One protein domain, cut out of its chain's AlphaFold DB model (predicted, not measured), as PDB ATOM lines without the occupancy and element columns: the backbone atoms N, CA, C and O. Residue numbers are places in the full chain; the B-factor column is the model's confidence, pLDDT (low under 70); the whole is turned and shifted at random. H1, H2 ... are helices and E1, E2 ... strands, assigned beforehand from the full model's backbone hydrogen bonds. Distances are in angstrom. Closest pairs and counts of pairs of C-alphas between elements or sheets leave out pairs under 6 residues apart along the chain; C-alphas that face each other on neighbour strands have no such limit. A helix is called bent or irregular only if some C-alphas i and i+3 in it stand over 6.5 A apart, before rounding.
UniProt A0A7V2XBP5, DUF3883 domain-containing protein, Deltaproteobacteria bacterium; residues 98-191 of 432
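Overview. This is residues 98 to 191 of the 432 residues of the protein "DUF3883 domain-containing protein" of Deltaproteobacteria bacterium (UniProt A0A7V2XBP5). A long, strongly twisted hairpin of two strands, E2 and E3, makes the long axis of this domain; the short strand E4 is added beside E3 to give a narrow three-stranded sheet, and the long, kinked helix H2 covers one face of it. The link between E2 and E3 loops round at one end of the length, and at the other end the long loop of residues 155 to 171 swings wide; the small helix H1 stands up over E3, and the short strand E1 is tied to residues 156 to 157 of that loop. The printed part has 94 residues, with four named strands and two named helices in the order E1 E2 E3 E4 H1 H2; the sheet's order is E2 - E3 - E4, all antiparallel, and the class is mixed, helices and strands. The whole is loose, with a radius of gyration of the C-alphas of 16.0 A, and its outline is a rod spanning 50 by 24 by 21 A.

Arrangement. Begin with the hairpin of E2, residues 109 to 120, and E3, residues 129 to 140, which run antiparallel at 163 degrees between their directions. Look at N 112 and O 137, 2.8 A apart, and at N 133 and O 116, also 2.8 A, both within hydrogen-bond range. E4, residues 143 to 147, forms a second hairpin with E3, antiparallel at 137 degrees; there N 138 and O 145 are 2.8 A apart, within hydrogen-bond range. E2, E3 and E4 make a meander, each strand the antiparallel neighbour of the one before, with E2 and E4 as edge strands. H2, residues 172 to 191, is on this sheet, and the helix on one face makes two layers. Its closest C-alphas to E2 are Thr 184 and Ser 116, 5.9 A apart; to E3 they are Ala 191 and His 131, 6.4 A. H2 has a kink of 35 degrees near residue 179 and is only just irregular: C-alphas 182 and 185 are 6.6 A apart. H1, residues 149 to 154, is on the sheet over E3 at a height over the sheet of 9.7 A, and it stands up from the sheet, rising 49 degrees out of the local plane. Its closest C-alphas to E3 are Pro 149 and Val 136, 5.3 A apart. H1 and H2 are apart. In H2, 14 of 16 O i to N i+4 pairs are within hydrogen-bond range; in H1 it is 0 of 2, with 3 of 3 O i to N i+3 pairs within range. E1, residues 98 to 102, pairs with no named strand, but its residues 100 to 101 pair antiparallel with residues 156 to 157. E1 and E2 are near each other, with 5 pairs of C-alphas within 10 A, while E1 and H2 are apart.

Along the chain. Find C-alpha 109 at (186.888, 188.442, 185.742); from there E2 runs 35.7 A to C-alpha 120 at (211.971, 213.567, 182.427). E3 comes back over residues 129 to 140, 31.9 A, and E4 spans residues 143 to 147, 13.2 A. E1 covers residues 98 to 102, and H1 residues 149 to 154. H2 runs 25.3 A from residue 172 to C-alpha 191 at (213.670, 203.759, 183.632).

Size, cuts and confidence. The two C-alphas farthest apart are those of Pro 123 and Asp 163, 50.2 A. The printed part has no cut. The link from H1 to H2, 17 residues, is long. Mean pLDDT of the printed part is 85.3; look for values under 70 at residues 124 to 127 and 159 to 167 of this model.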
ATOM      1  N   GLY A  98     183.779 197.314 177.583       86.75
ATOM      2  CA  GLY A  98     183.348 196.220 176.713       86.75
ATOM      3  C   GLY A  98     183.206 194.883 177.425       86.75
ATOM      4  O   GLY A  98     183.660 194.710 178.552       86.75
ATOM      5  N   VAL A  99     182.580 193.927 176.737       87.88
ATOM      6  CA  VAL A  99     182.518 192.526 177.162       87.88
ATOM      7  C   VAL A  99     183.262 191.684 176.142       87.88
ATOM      8  O   VAL A  99     182.989 191.756 174.940       87.88
ATOM      9  N   VAL A 100     184.195 190.871 176.618       89.75
ATOM     10  CA  VAL A 100     184.953 189.942 175.781       89.75
ATOM     11  C   VAL A 100     184.868 188.532 176.343       89.75
ATOM     12  O   VAL A 100     184.687 188.328 177.539       89.75
ATOM     13  N   VAL A 101     184.973 187.546 175.464       87.62
ATOM     14  CA  VAL A 101     184.951 186.126 175.804       87.62
ATOM     15  C   VAL A 101     186.372 185.590 175.755       87.62
ATOM     16  O   VAL A 101     186.989 185.630 174.691       87.62
ATOM     17  N   ASP A 102     186.865 185.053 176.863       87.31
ATOM     18  CA  ASP A 102     188.117 184.299 176.911       87.31
ATOM     19  C   ASP A 102     187.788 182.801 177.058       87.31
ATOM     20  O   ASP A 102     187.181 182.395 178.052       87.31
ATOM     21  N   PRO A 103     188.136 181.950 176.078       79.56
ATOM     22  CA  PRO A 103     187.874 180.516 176.166       79.56
ATOM     23  C   PRO A 103     188.796 179.789 177.161       79.56
ATOM     24  O   PRO A 103     188.602 178.598 177.394       79.56
ATOM     25  N   ASN A 104     189.793 180.472 177.735       77.75
ATOM     26  CA  ASN A 104     190.790 179.885 178.631       77.75
ATOM     27  C   ASN A 104     190.484 180.110 180.121       77.75
ATOM     28  O   ASN A 104     191.211 179.597 180.971       77.75
ATOM     29  N   ILE A 105     189.430 180.862 180.452       80.81
ATOM     30  CA  ILE A 105     189.003 181.083 181.840       80.81
ATOM     31  C   ILE A 105     187.757 180.264 182.166       80.81
ATOM     32  O   ILE A 105     186.909 180.020 181.313       80.81
ATOM     33  N   ALA A 106     187.634 179.866 183.432       78.62
ATOM     34  CA  ALA A 106     186.462 179.155 183.942       78.62
ATOM     35  C   ALA A 106     185.452 180.082 184.634       78.62
ATOM     36  O   ALA A 106     184.281 179.736 184.772       78.62
ATOM     37  N   ARG A 107     185.905 181.251 185.100       82.62
ATOM     38  CA  ARG A 107     185.099 182.214 185.851       82.62
ATOM     39  C   ARG A 107     185.222 183.600 185.227       82.62
ATOM     40  O   ARG A 107     186.299 183.924 184.737       82.62
ATOM     41  N   PRO A 108     184.152 184.406 185.251       87.38
ATOM     42  CA  PRO A 108     184.224 185.807 184.869       87.38
ATOM     43  C   PRO A 108     185.246 186.589 185.707       87.38
ATOM     44  O   PRO A 108     185.401 186.321 186.897       87.38
ATOM     45  N   GLN A 109     185.907 187.566 185.093       90.38
ATOM     46  CA  GLN A 109     186.888 188.442 185.742       90.38
ATOM     47  C   GLN A 109     186.822 189.853 185.153       90.38
ATOM     48  O   GLN A 109     186.441 190.034 183.991       90.38
ATOM     49  N   MET A 110     187.214 190.853 185.940       91.69
ATOM     50  CA  MET A 110     187.283 192.236 185.478       91.69
ATOM     51  C   MET A 110     188.705 192.567 185.037       91.69
ATOM     52  O   MET A 110     189.664 192.191 185.705       91.69
ATOM     53  N   ALA A 111     188.851 193.262 183.914       93.44
ATOM     54  CA  ALA A 111     190.143 193.678 183.394       93.44
ATOM     55  C   ALA A 111     190.154 195.177 183.085       93.44
ATOM     56  O   ALA A 111     189.192 195.718 182.548       93.44
ATOM     57  N   TRP A 112     191.269 195.843 183.361       94.25
ATOM     58  CA  TRP A 112     191.483 197.252 183.058       94.25
ATOM     59  C   TRP A 112     192.751 197.422 182.252       94.25
ATOM     60  O   TRP A 112     193.790 196.849 182.574       94.25
ATOM     61  N   LEU A 113     192.676 198.242 181.210       94.38
ATOM     62  CA  LEU A 113     193.856 198.659 180.473       94.38
ATOM     63  C   LEU A 113     194.444 199.892 181.156       94.38
ATOM     64  O   LEU A 113     193.812 200.946 181.171       94.38
ATOM     65  N   VAL A 114     195.646 199.760 181.703       95.38
ATOM     66  CA  VAL A 114     196.308 200.799 182.492       95.38
ATOM     67  C   VAL A 114     197.572 201.263 181.780       95.38
ATOM     68  O   VAL A 114     198.417 200.454 181.385       95.38
ATOM     69  N   ARG A 115     197.708 202.578 181.617       95.88
ATOM     70  CA  ARG A 115     198.901 203.233 181.078       95.88
ATOM     71  C   ARG A 115     199.695 203.844 182.228       95.88
ATOM     72  O   ARG A 115     199.180 204.683 182.957       95.88
ATOM     73  N   SER A 116     200.955 203.443 182.363       96.38
ATOM     74  CA  SER A 116     201.901 204.034 183.309       96.38
ATOM     75  C   SER A 116     202.985 204.814 182.569       96.38
ATOM     76  O   SER A 116     203.636 204.306 181.648       96.38
ATOM     77  N   THR A 117     203.175 206.064 182.981       95.31
ATOM     78  CA  THR A 117     204.006 207.043 182.282       95.31
ATOM     79  C   THR A 117     205.050 207.625 183.216       95.31
ATOM     80  O   THR A 117     204.742 208.088 184.309       95.31
ATOM     81  N   ILE A 118     206.293 207.656 182.748       94.75
ATOM     82  CA  ILE A 118     207.426 208.304 183.402       94.75
ATOM     83  C   ILE A 118     207.929 209.394 182.474       94.75
ATOM     84  O   ILE A 118     208.141 209.164 181.280       94.75
ATOM     85  N   LYS A 119     208.150 210.578 183.027       92.50
ATOM     86  CA  LYS A 119     208.665 211.749 182.313       92.50
ATOM     87  C   LYS A 119     210.040 212.120 182.821       92.50
ATOM     88  O   LYS A 119     210.382 211.782 183.950       92.50
ATOM     89  N   ASP A 120     210.783 212.839 181.990       91.12
ATOM     90  CA  ASP A 120     211.971 213.567 182.427       91.12
ATOM     91  C   ASP A 120     211.682 215.067 182.616       91.12
ATOM     92  O   ASP A 120     210.608 215.560 182.262       91.12
ATOM     93  N   ALA A 121     212.633 215.796 183.202       89.56
ATOM     94  CA  ALA A 121     212.474 217.210 183.535       89.56
ATOM     95  C   ALA A 121     212.899 218.169 182.410       89.56
ATOM     96  O   ALA A 121     213.086 219.364 182.666       89.56
ATOM     97  N   ARG A 122     213.118 217.689 181.177       86.06
ATOM     98  CA  ARG A 122     213.505 218.583 180.080       86.06
ATOM     99  C   ARG A 122     212.333 219.485 179.684       86.06
ATOM    100  O   ARG A 122     211.205 219.009 179.560       86.06
ATOM    101  N   PRO A 123     212.585 220.782 179.443       73.06
ATOM    102  CA  PRO A 123     211.554 221.695 178.986       73.06
ATOM    103  C   PRO A 123     211.186 221.377 177.535       73.06
ATOM    104  O   PRO A 123     212.049 221.355 176.663       73.06
ATOM    105  N   GLU A 124     209.901 221.171 177.269       65.25
ATOM    106  CA  GLU A 124     209.339 221.112 175.921       65.25
ATOM    107  C   GLU A 124     207.850 221.494 175.928       65.25
ATOM    108  O   GLU A 124     207.181 221.338 176.954       65.25
ATOM    109  N   PRO A 125     207.306 221.959 174.784       57.16
ATOM    110  CA  PRO A 125     205.871 222.174 174.606       57.16
ATOM    111  C   PRO A 125     205.052 220.868 174.586       57.16
ATOM    112  O   PRO A 125     203.849 220.910 174.835       57.16
ATOM    113  N   TYR A 126     205.670 219.708 174.336       51.44
ATOM    114  CA  TYR A 126     205.049 218.385 174.446       51.44
ATOM    115  C   TYR A 126     205.900 217.489 175.359       51.44
ATOM    116  O   TYR A 126     207.077 217.254 175.106       51.44
ATOM    117  N   ARG A 127     205.295 217.031 176.466       55.81
ATOM    118  CA  ARG A 127     205.896 216.203 177.533       55.81
ATOM    119  C   ARG A 127     206.833 215.130 176.955       55.81
ATOM    120  O   ARG A 127     206.355 214.190 176.323       55.81
ATOM    121  N   ARG A 128     208.148 215.231 177.201       72.00
ATOM    122  CA  ARG A 128     209.087 214.166 176.823       72.00
ATOM    123  C   ARG A 128     208.885 212.963 177.745       72.00
ATOM    124  O   ARG A 128     209.196 212.994 178.934       72.00
ATOM    125  N   LEU A 129     208.315 211.909 177.171       84.06
ATOM    126  CA  LEU A 129     208.130 210.618 177.818       84.06
ATOM    127  C   LEU A 129     209.499 209.949 177.964       84.06
ATOM    128  O   LEU A 129     210.179 209.682 176.973       84.06
ATOM    129  N   ALA A 130     209.905 209.681 179.200       87.94
ATOM    130  CA  ALA A 130     211.076 208.867 179.479       87.94
ATOM    131  C   ALA A 130     210.736 207.379 179.331       87.94
ATOM    132  O   ALA A 130     211.532 206.603 178.810       87.94
ATOM    133  N   HIS A 131     209.557 206.958 179.767       92.88
ATOM    134  CA  HIS A 131     209.095 205.598 179.539       92.88
ATOM    135  C   HIS A 131     207.577 205.569 179.608       92.88
ATOM    136  O   HIS A 131     206.988 206.198 180.481       92.88
ATOM    137  N   GLU A 132     206.944 204.801 178.735       92.50
ATOM    138  CA  GLU A 132     205.508 204.556 178.779       92.50
ATOM    139  C   GLU A 132     205.276 203.052 178.695       92.50
ATOM    140  O   GLU A 132     205.921 202.358 177.907       92.50
ATOM    141  N   LYS A 133     204.394 202.537 179.548       92.75
ATOM    142  CA  LYS A 133     204.049 201.122 179.593       92.75
ATOM    143  C   LYS A 133     202.542 200.972 179.618       92.75
ATOM    144  O   LYS A 133     201.863 201.527 180.476       92.75
ATOM    145  N   LEU A 134     202.036 200.163 178.699       93.94
ATOM    146  CA  LEU A 134     200.656 199.707 178.704       93.94
ATOM    147  C   LEU A 134     200.607 198.327 179.365       93.94
ATOM    148  O   LEU A 134     201.395 197.452 179.013       93.94
ATOM    149  N   SER A 135     199.716 198.140 180.331       94.62
ATOM    150  CA  SER A 135     199.528 196.877 181.054       94.62
ATOM    151  C   SER A 135     198.043 196.586 181.222       94.62
ATOM    152  O   SER A 135     197.215 197.491 181.142       94.62
ATOM    153  N   VAL A 136     197.701 195.326 181.464       95.19
ATOM    154  CA  VAL A 136     196.344 194.932 181.842       95.19
ATOM    155  C   VAL A 136     196.350 194.511 183.296       95.19
ATOM    156  O   VAL A 136     197.115 193.630 183.680       95.19
ATOM    157  N   VAL A 137     195.502 195.140 184.100       95.12
ATOM    158  CA  VAL A 137     195.217 194.711 185.470       95.12
ATOM    159  C   VAL A 137     193.984 193.828 185.412       95.12
ATOM    160  O   VAL A 137     192.989 194.219 184.817       95.12
ATOM    161  N   VAL A 138     194.052 192.636 185.987       92.50
ATOM    162  CA  VAL A 138     192.928 191.706 186.098       92.50
ATOM    163  C   VAL A 138     192.597 191.551 187.573       92.50
ATOM    164  O   VAL A 138     193.504 191.309 188.364       92.50
ATOM    165  N   SER A 139     191.321 191.682 187.921       91.00
ATOM    166  CA  SER A 139     190.789 191.357 189.242       91.00
ATOM    167  C   SER A 139     189.868 190.150 189.134       91.00
ATOM    168  O   SER A 139     188.933 190.124 188.324       91.00
ATOM    169  N   ASP A 140     190.159 189.152 189.955       83.50
ATOM    170  CA  ASP A 140     189.351 187.958 190.138       83.50
ATOM    171  C   ASP A 140     189.252 187.610 191.639       83.50
ATOM    172  O   ASP A 140     189.721 188.341 192.508       83.50
ATOM    173  N   HIS A 141     188.620 186.482 191.960       78.69
ATOM    174  CA  HIS A 141     188.463 185.981 193.332       78.69
ATOM    175  C   HIS A 141     189.766 185.740 194.128       78.69
ATOM    176  O   HIS A 141     189.693 185.547 195.339       78.69
ATOM    177  N   LEU A 142     190.933 185.704 193.479       81.44
ATOM    178  CA  LEU A 142     192.253 185.582 194.108       81.44
ATOM    179  C   LEU A 142     192.922 186.950 194.334       81.44
ATOM    180  O   LEU A 142     193.964 187.012 194.985       81.44
ATOM    181  N   GLY A 143     192.333 188.032 193.820       86.50
ATOM    182  CA  GLY A 143     192.829 189.400 193.935       86.50
ATOM    183  C   GLY A 143     193.236 190.013 192.595       86.50
ATOM    184  O   GLY A 143     192.848 189.552 191.520       86.50
ATOM    185  N   MET A 144     194.018 191.091 192.672       92.25
ATOM    186  CA  MET A 144     194.504 191.827 191.506       92.25
ATOM    187  C   MET A 144     195.865 191.318 191.029       92.25
ATOM    188  O   MET A 144     196.769 191.046 191.819       92.25
ATOM    189  N   ARG A 145     196.026 191.229 189.707       92.38
ATOM    190  CA  ARG A 145     197.284 190.861 189.046       92.38
ATOM    191  C   ARG A 145     197.495 191.659 187.766       92.38
ATOM    192  O   ARG A 145     196.542 192.001 187.073       92.38
ATOM    193  N   ALA A 146     198.753 191.885 187.399       92.25
ATOM    194  CA  ALA A 146     199.122 192.522 186.137       92.25
ATOM    195  C   ALA A 146     199.498 191.472 185.084       92.25
ATOM    196  O   ALA A 146     200.102 190.444 185.394       92.25
ATOM    197  N   THR A 147     199.162 191.748 183.829       91.00
ATOM    198  CA  THR A 147     199.539 190.959 182.656       91.00
ATOM    199  C   THR A 147     199.758 191.868 181.443       91.00
ATOM    200  O   THR A 147     199.461 193.067 181.470       91.00
ATOM    201  N   SER A 148     200.297 191.308 180.364       91.25
ATOM    202  CA  SER A 148     200.530 192.033 179.118       91.25
ATOM    203  C   SER A 148     199.219 192.400 178.403       91.25
ATOM    204  O   SER A 148     198.273 191.605 178.418       91.25
ATOM    205  N   PRO A 149     199.146 193.552 177.704       91.62
ATOM    206  CA  PRO A 149     197.993 193.920 176.875       91.62
ATOM    207  C   PRO A 149     197.651 192.913 175.783       91.62
ATOM    208  O   PRO A 149     196.510 192.873 175.319       91.62
ATOM    209  N   SER A 150     198.612 192.074 175.393       87.88
ATOM    210  CA  SER A 150     198.369 191.002 174.435       87.88
ATOM    211  C   SER A 150     197.388 189.940 174.935       87.88
ATOM    212  O   SER A 150     196.856 189.187 174.123       87.88
ATOM    213  N   TYR A 151     197.064 189.937 176.234       88.38
ATOM    214  CA  TYR A 151     195.983 189.146 176.811       88.38
ATOM    215  C   TYR A 151     194.679 189.249 176.001       88.38
ATOM    216  O   TYR A 151     194.068 188.232 175.680       88.38
ATOM    217  N   PHE A 152     194.295 190.456 175.566       88.81
ATOM    218  CA  PHE A 152     193.056 190.656 174.807       88.81
ATOM    219  C   PHE A 152     193.079 190.068 173.389       88.81
ATOM    220  O   PHE A 152     192.018 189.921 172.787       88.81
ATOM    221  N   LEU A 153     194.245 189.694 172.849       85.56
ATOM    222  CA  LEU A 153     194.332 189.001 171.558       85.56
ATOM    223  C   LEU A 153     193.814 187.557 171.637       85.56
ATOM    224  O   LEU A 153     193.442 186.992 170.610       85.56
ATOM    225  N   ASN A 154     193.746 186.993 172.846       81.81
ATOM    226  CA  ASN A 154     193.143 185.689 173.115       81.81
ATOM    227  C   ASN A 154     191.629 185.780 173.360       81.81
ATOM    228  O   ASN A 154     190.976 184.757 173.565       81.81
ATOM    229  N   CYS A 155     191.061 186.987 173.345       87.31
ATOM    230  CA  CYS A 155     189.654 187.212 173.629       87.31
ATOM    231  C   CYS A 155     188.852 187.471 172.347       87.31
ATOM    232  O   CYS A 155     189.350 187.988 171.347       87.31
ATOM    233  N   LEU A 156     187.562 187.154 172.395       85.00
ATOM    234  CA  LEU A 156     186.603 187.417 171.325       85.00
ATOM    235  C   LEU A 156     185.622 188.503 171.740       85.00
ATOM    236  O   LEU A 156     185.135 188.507 172.866       85.00
ATOM    237  N   ALA A 157     185.287 189.397 170.814       83.31
ATOM    238  CA  ALA A 157     184.226 190.366 171.042       83.31
ATOM    239  C   ALA A 157     182.893 189.645 171.310       83.31
ATOM    240  O   ALA A 157     182.561 188.659 170.641       83.31
ATOM    241  N   SER A 158     182.143 190.140 172.292       79.25
ATOM    242  CA  SER A 158     180.821 189.634 172.643       79.25
ATOM    243  C   SER A 158     179.793 190.752 172.576       79.25
ATOM    244  O   SER A 158     179.931 191.766 173.252       79.25
ATOM    245  N   ASP A 159     178.714 190.516 171.831       66.38
ATOM    246  CA  ASP A 159     177.538 191.398 171.812       66.38
ATOM    247  C   ASP A 159     176.581 191.104 172.986       66.38
ATOM    248  O   ASP A 159     175.495 191.684 173.096       66.38
ATOM    249  N   ARG A 160     176.933 190.149 173.866       61.25
ATOM    250  CA  ARG A 160     176.111 189.800 175.028       61.25
ATOM    251  C   ARG A 160     176.245 190.883 176.094       61.25
ATOM    252  O   ARG A 160     177.150 190.855 176.916       61.25
ATOM    253  N   HIS A 161     175.281 191.793 176.092       56.00
ATOM    254  CA  HIS A 161     175.127 192.856 177.088       56.00
ATOM    255  C   HIS A 161     174.147 192.510 178.223       56.00
ATOM    256  O   HIS A 161     173.687 193.423 178.899       56.00
ATOM    257  N   LYS A 162     173.705 191.251 178.367       51.50
ATOM    258  CA  LYS A 162     172.459 190.969 179.110       51.50
ATOM    259  C   LYS A 162     172.584 190.196 180.419       51.50
ATOM    260  O   LYS A 162     171.713 190.387 181.252       51.50
ATOM    261  N   ASP A 163     173.667 189.460 180.653       56.09
ATOM    262  CA  ASP A 163     173.852 188.704 181.899       56.09
ATOM    263  C   ASP A 163     175.232 189.021 182.480       56.09
ATOM    264  O   ASP A 163     176.216 188.322 182.229       56.09
ATOM    265  N   PHE A 164     175.318 190.144 183.191       63.81
ATOM    266  CA  PHE A 164     176.518 190.514 183.928       63.81
ATOM    267  C   PHE A 164     176.512 189.770 185.269       63.81
ATOM    268  O   PHE A 164     175.538 189.898 186.012       63.81
ATOM    269  N   PRO A 165     177.557 188.993 185.595       65.94
ATOM    270  CA  PRO A 165     177.748 188.518 186.958       65.94
ATOM    271  C   PRO A 165     177.819 189.721 187.907       65.94
ATOM    272  O   PRO A 165     178.369 190.759 187.535       65.94
ATOM    273  N   GLU A 166     177.293 189.586 189.122       62.59
ATOM    274  CA  GLU A 166     177.565 190.563 190.175       62.59
ATOM    275  C   GLU A 166     179.053 190.478 190.547       62.59
ATOM    276  O   GLU A 166     179.565 189.399 190.853       62.59
ATOM    277  N   PHE A 167     179.747 191.612 190.475       68.50
ATOM    278  CA  PHE A 167     181.119 191.770 190.943       68.50
ATOM    279  C   PHE A 167     181.137 192.774 192.081       68.50
ATOM    280  O   PHE A 167     180.401 193.765 192.039       68.50
ATOM    281  N   ASP A 168     182.034 192.559 193.038       70.69
ATOM    282  CA  ASP A 168     182.360 193.597 194.005       70.69
ATOM    283  C   ASP A 168     182.965 194.791 193.248       70.69
ATOM    284  O   ASP A 168     183.913 194.618 192.469       70.69
ATOM    285  N   PRO A 169     182.397 195.998 193.397       71.56
ATOM    286  CA  PRO A 169     182.884 197.161 192.681       71.56
ATOM    287  C   PRO A 169     184.272 197.530 193.209       71.56
ATOM    288  O   PRO A 169     184.411 197.996 194.336       71.56
ATOM    289  N   VAL A 170     185.291 197.349 192.371       81.94
ATOM    290  CA  VAL A 170     186.637 197.873 192.620       81.94
ATOM    291  C   VAL A 170     186.653 199.333 192.180       81.94
ATOM    292  O   VAL A 170     186.281 199.637 191.040       81.94
ATOM    293  N   SER A 171     187.046 200.240 193.075       87.75
ATOM    294  CA  SER A 171     187.094 201.667 192.747       87.75
ATOM    295  C   SER A 171     188.272 201.979 191.822       87.75
ATOM    296  O   SER A 171     189.280 201.269 191.794       87.75
ATOM    297  N   GLU A 172     188.158 203.056 191.045       88.31
ATOM    298  CA  GLU A 172     189.257 203.513 190.191       88.31
ATOM    299  C   GLU A 172     190.497 203.869 191.023       88.31
ATOM    300  O   GLU A 172     191.613 203.530 190.630       88.31
ATOM    301  N   GLU A 173     190.316 204.465 192.202       92.00
ATOM    302  CA  GLU A 173     191.408 204.812 193.115       92.00
ATOM    303  C   GLU A 173     192.154 203.575 193.623       92.00
ATOM    304  O   GLU A 173     193.379 203.601 193.735       92.00
ATOM    305  N   GLU A 174     191.437 202.483 193.898       92.88
ATOM    306  CA  GLU A 174     192.038 201.225 194.341       92.88
ATOM    307  C   GLU A 174     192.929 200.620 193.246       92.88
ATOM    308  O   GLU A 174     194.073 200.236 193.503       92.88
ATOM    309  N   ILE A 175     192.453 200.620 191.996       92.69
ATOM    310  CA  ILE A 175     193.217 200.126 190.841       92.69
ATOM    311  C   ILE A 175     194.414 201.030 190.561       92.69
ATOM    312  O   ILE A 175     195.499 200.533 190.263       92.69
ATOM    313  N   GLN A 176     194.240 202.352 190.647       94.88
ATOM    314  CA  GLN A 176     195.327 203.312 190.456       94.88
ATOM    315  C   GLN A 176     196.413 203.145 191.521       94.88
ATOM    316  O   GLN A 176     197.594 203.131 191.172       94.88
ATOM    317  N   ALA A 177     196.035 202.974 192.792       95.19
ATOM    318  CA  ALA A 177     196.974 202.733 193.887       95.19
ATOM    319  C   ALA A 177     197.736 201.416 193.685       95.19
ATOM    320  O   ALA A 177     198.968 201.413 193.694       95.19
ATOM    321  N   TRP A 178     197.016 200.327 193.399       95.94
ATOM    322  CA  TRP A 178     197.617 199.024 193.128       95.94
ATOM    323  C   TRP A 178     198.556 199.070 191.913       95.94
ATOM    324  O   TRP A 178     199.686 198.590 191.967       95.94
ATOM    325  N   ALA A 179     198.127 199.696 190.812       96.00
ATOM    326  CA  ALA A 179     198.940 199.829 189.607       96.00
ATOM    327  C   ALA A 179     200.172 200.713 189.836       96.00
ATOM    328  O   ALA A 179     201.222 200.467 189.239       96.00
ATOM    329  N   TYR A 180     200.075 201.732 190.692       96.19
ATOM    330  CA  TYR A 180     201.225 202.553 191.042       96.19
ATOM    331  C   TYR A 180     202.303 201.702 191.729       96.19
ATOM    332  O   TYR A 180     203.443 201.674 191.262       96.19
ATOM    333  N   GLU A 181     201.923 200.949 192.761       95.81
ATOM    334  CA  GLU A 181     202.825 200.086 193.533       95.81
ATOM    335  C   GLU A 181     203.395 198.934 192.683       95.81
ATOM    336  O   GLU A 181     204.609 198.750 192.573       95.81
ATOM    337  N   GLU A 182     202.533 198.184 191.993       94.69
ATOM    338  CA  GLU A 182     202.941 196.941 191.332       94.69
ATOM    339  C   GLU A 182     203.531 197.130 189.930       94.69
ATOM    340  O   GLU A 182     204.288 196.267 189.463       94.69
ATOM    341  N   ILE A 183     203.209 198.238 189.250       94.94
ATOM    342  CA  ILE A 183     203.630 198.515 187.869       94.94
ATOM    343  C   ILE A 183     204.544 199.739 187.820       94.94
ATOM    344  O   ILE A 183     205.683 199.622 187.356       94.94
ATOM    345  N   THR A 184     204.071 200.898 188.281       96.25
ATOM    346  CA  THR A 184     204.769 202.180 188.091       96.25
ATOM    347  C   THR A 184     206.086 202.243 188.853       96.25
ATOM    348  O   THR A 184     207.089 202.646 188.270       96.25
ATOM    349  N   GLU A 185     206.149 201.790 190.107       95.56
ATOM    350  CA  GLU A 185     207.407 201.804 190.872       95.56
ATOM    351  C   GLU A 185     208.483 200.899 190.258       95.56
ATOM    352  O   GLU A 185     209.663 201.261 190.186       95.56
ATOM    353  N   LYS A 186     208.091 199.719 189.765       94.88
ATOM    354  CA  LYS A 186     209.013 198.805 189.072       94.88
ATOM    355  C   LYS A 186     209.486 199.405 187.751       94.88
ATOM    356  O   LYS A 186     210.677 199.343 187.441       94.88
ATOM    357  N   GLN A 187     208.573 200.018 186.996       95.00
ATOM    358  CA  GLN A 187     208.901 200.748 185.773       95.00
ATOM    359  C   GLN A 187     209.846 201.922 186.060       95.00
ATOM    360  O   GLN A 187     210.767 202.153 185.281       95.00
ATOM    361  N   MET A 188     209.666 202.626 187.183       95.69
ATOM    362  CA  MET A 188     210.514 203.744 187.602       95.69
ATOM    363  C   MET A 188     211.960 203.306 187.788       95.69
ATOM    364  O   MET A 188     212.851 203.856 187.146       95.69
ATOM    365  N   LYS A 189     212.183 202.236 188.557       95.62
ATOM    366  CA  LYS A 189     213.526 201.672 188.770       95.62
ATOM    367  C   LYS A 189     214.195 201.242 187.459       95.62
ATOM    368  O   LYS A 189     215.392 201.449 187.265       95.62
ATOM    369  N   GLN A 190     213.430 200.650 186.537       94.00
ATOM    370  CA  GLN A 190     213.935 200.270 185.213       94.00
ATOM    371  C   GLN A 190     214.300 201.498 184.367       94.00
ATOM    372  O   GLN A 190     215.367 201.526 183.751       94.00
ATOM    373  N   ALA A 191     213.442 202.519 184.361       94.12
ATOM    374  CA  ALA A 191     213.670 203.759 183.632       94.12
ATOM    375  C   ALA A 191     214.889 204.518 184.172       94.12
ATOM    376  O   ALA A 191     215.702 204.974 183.374       94.12
TER     377      ALA A 191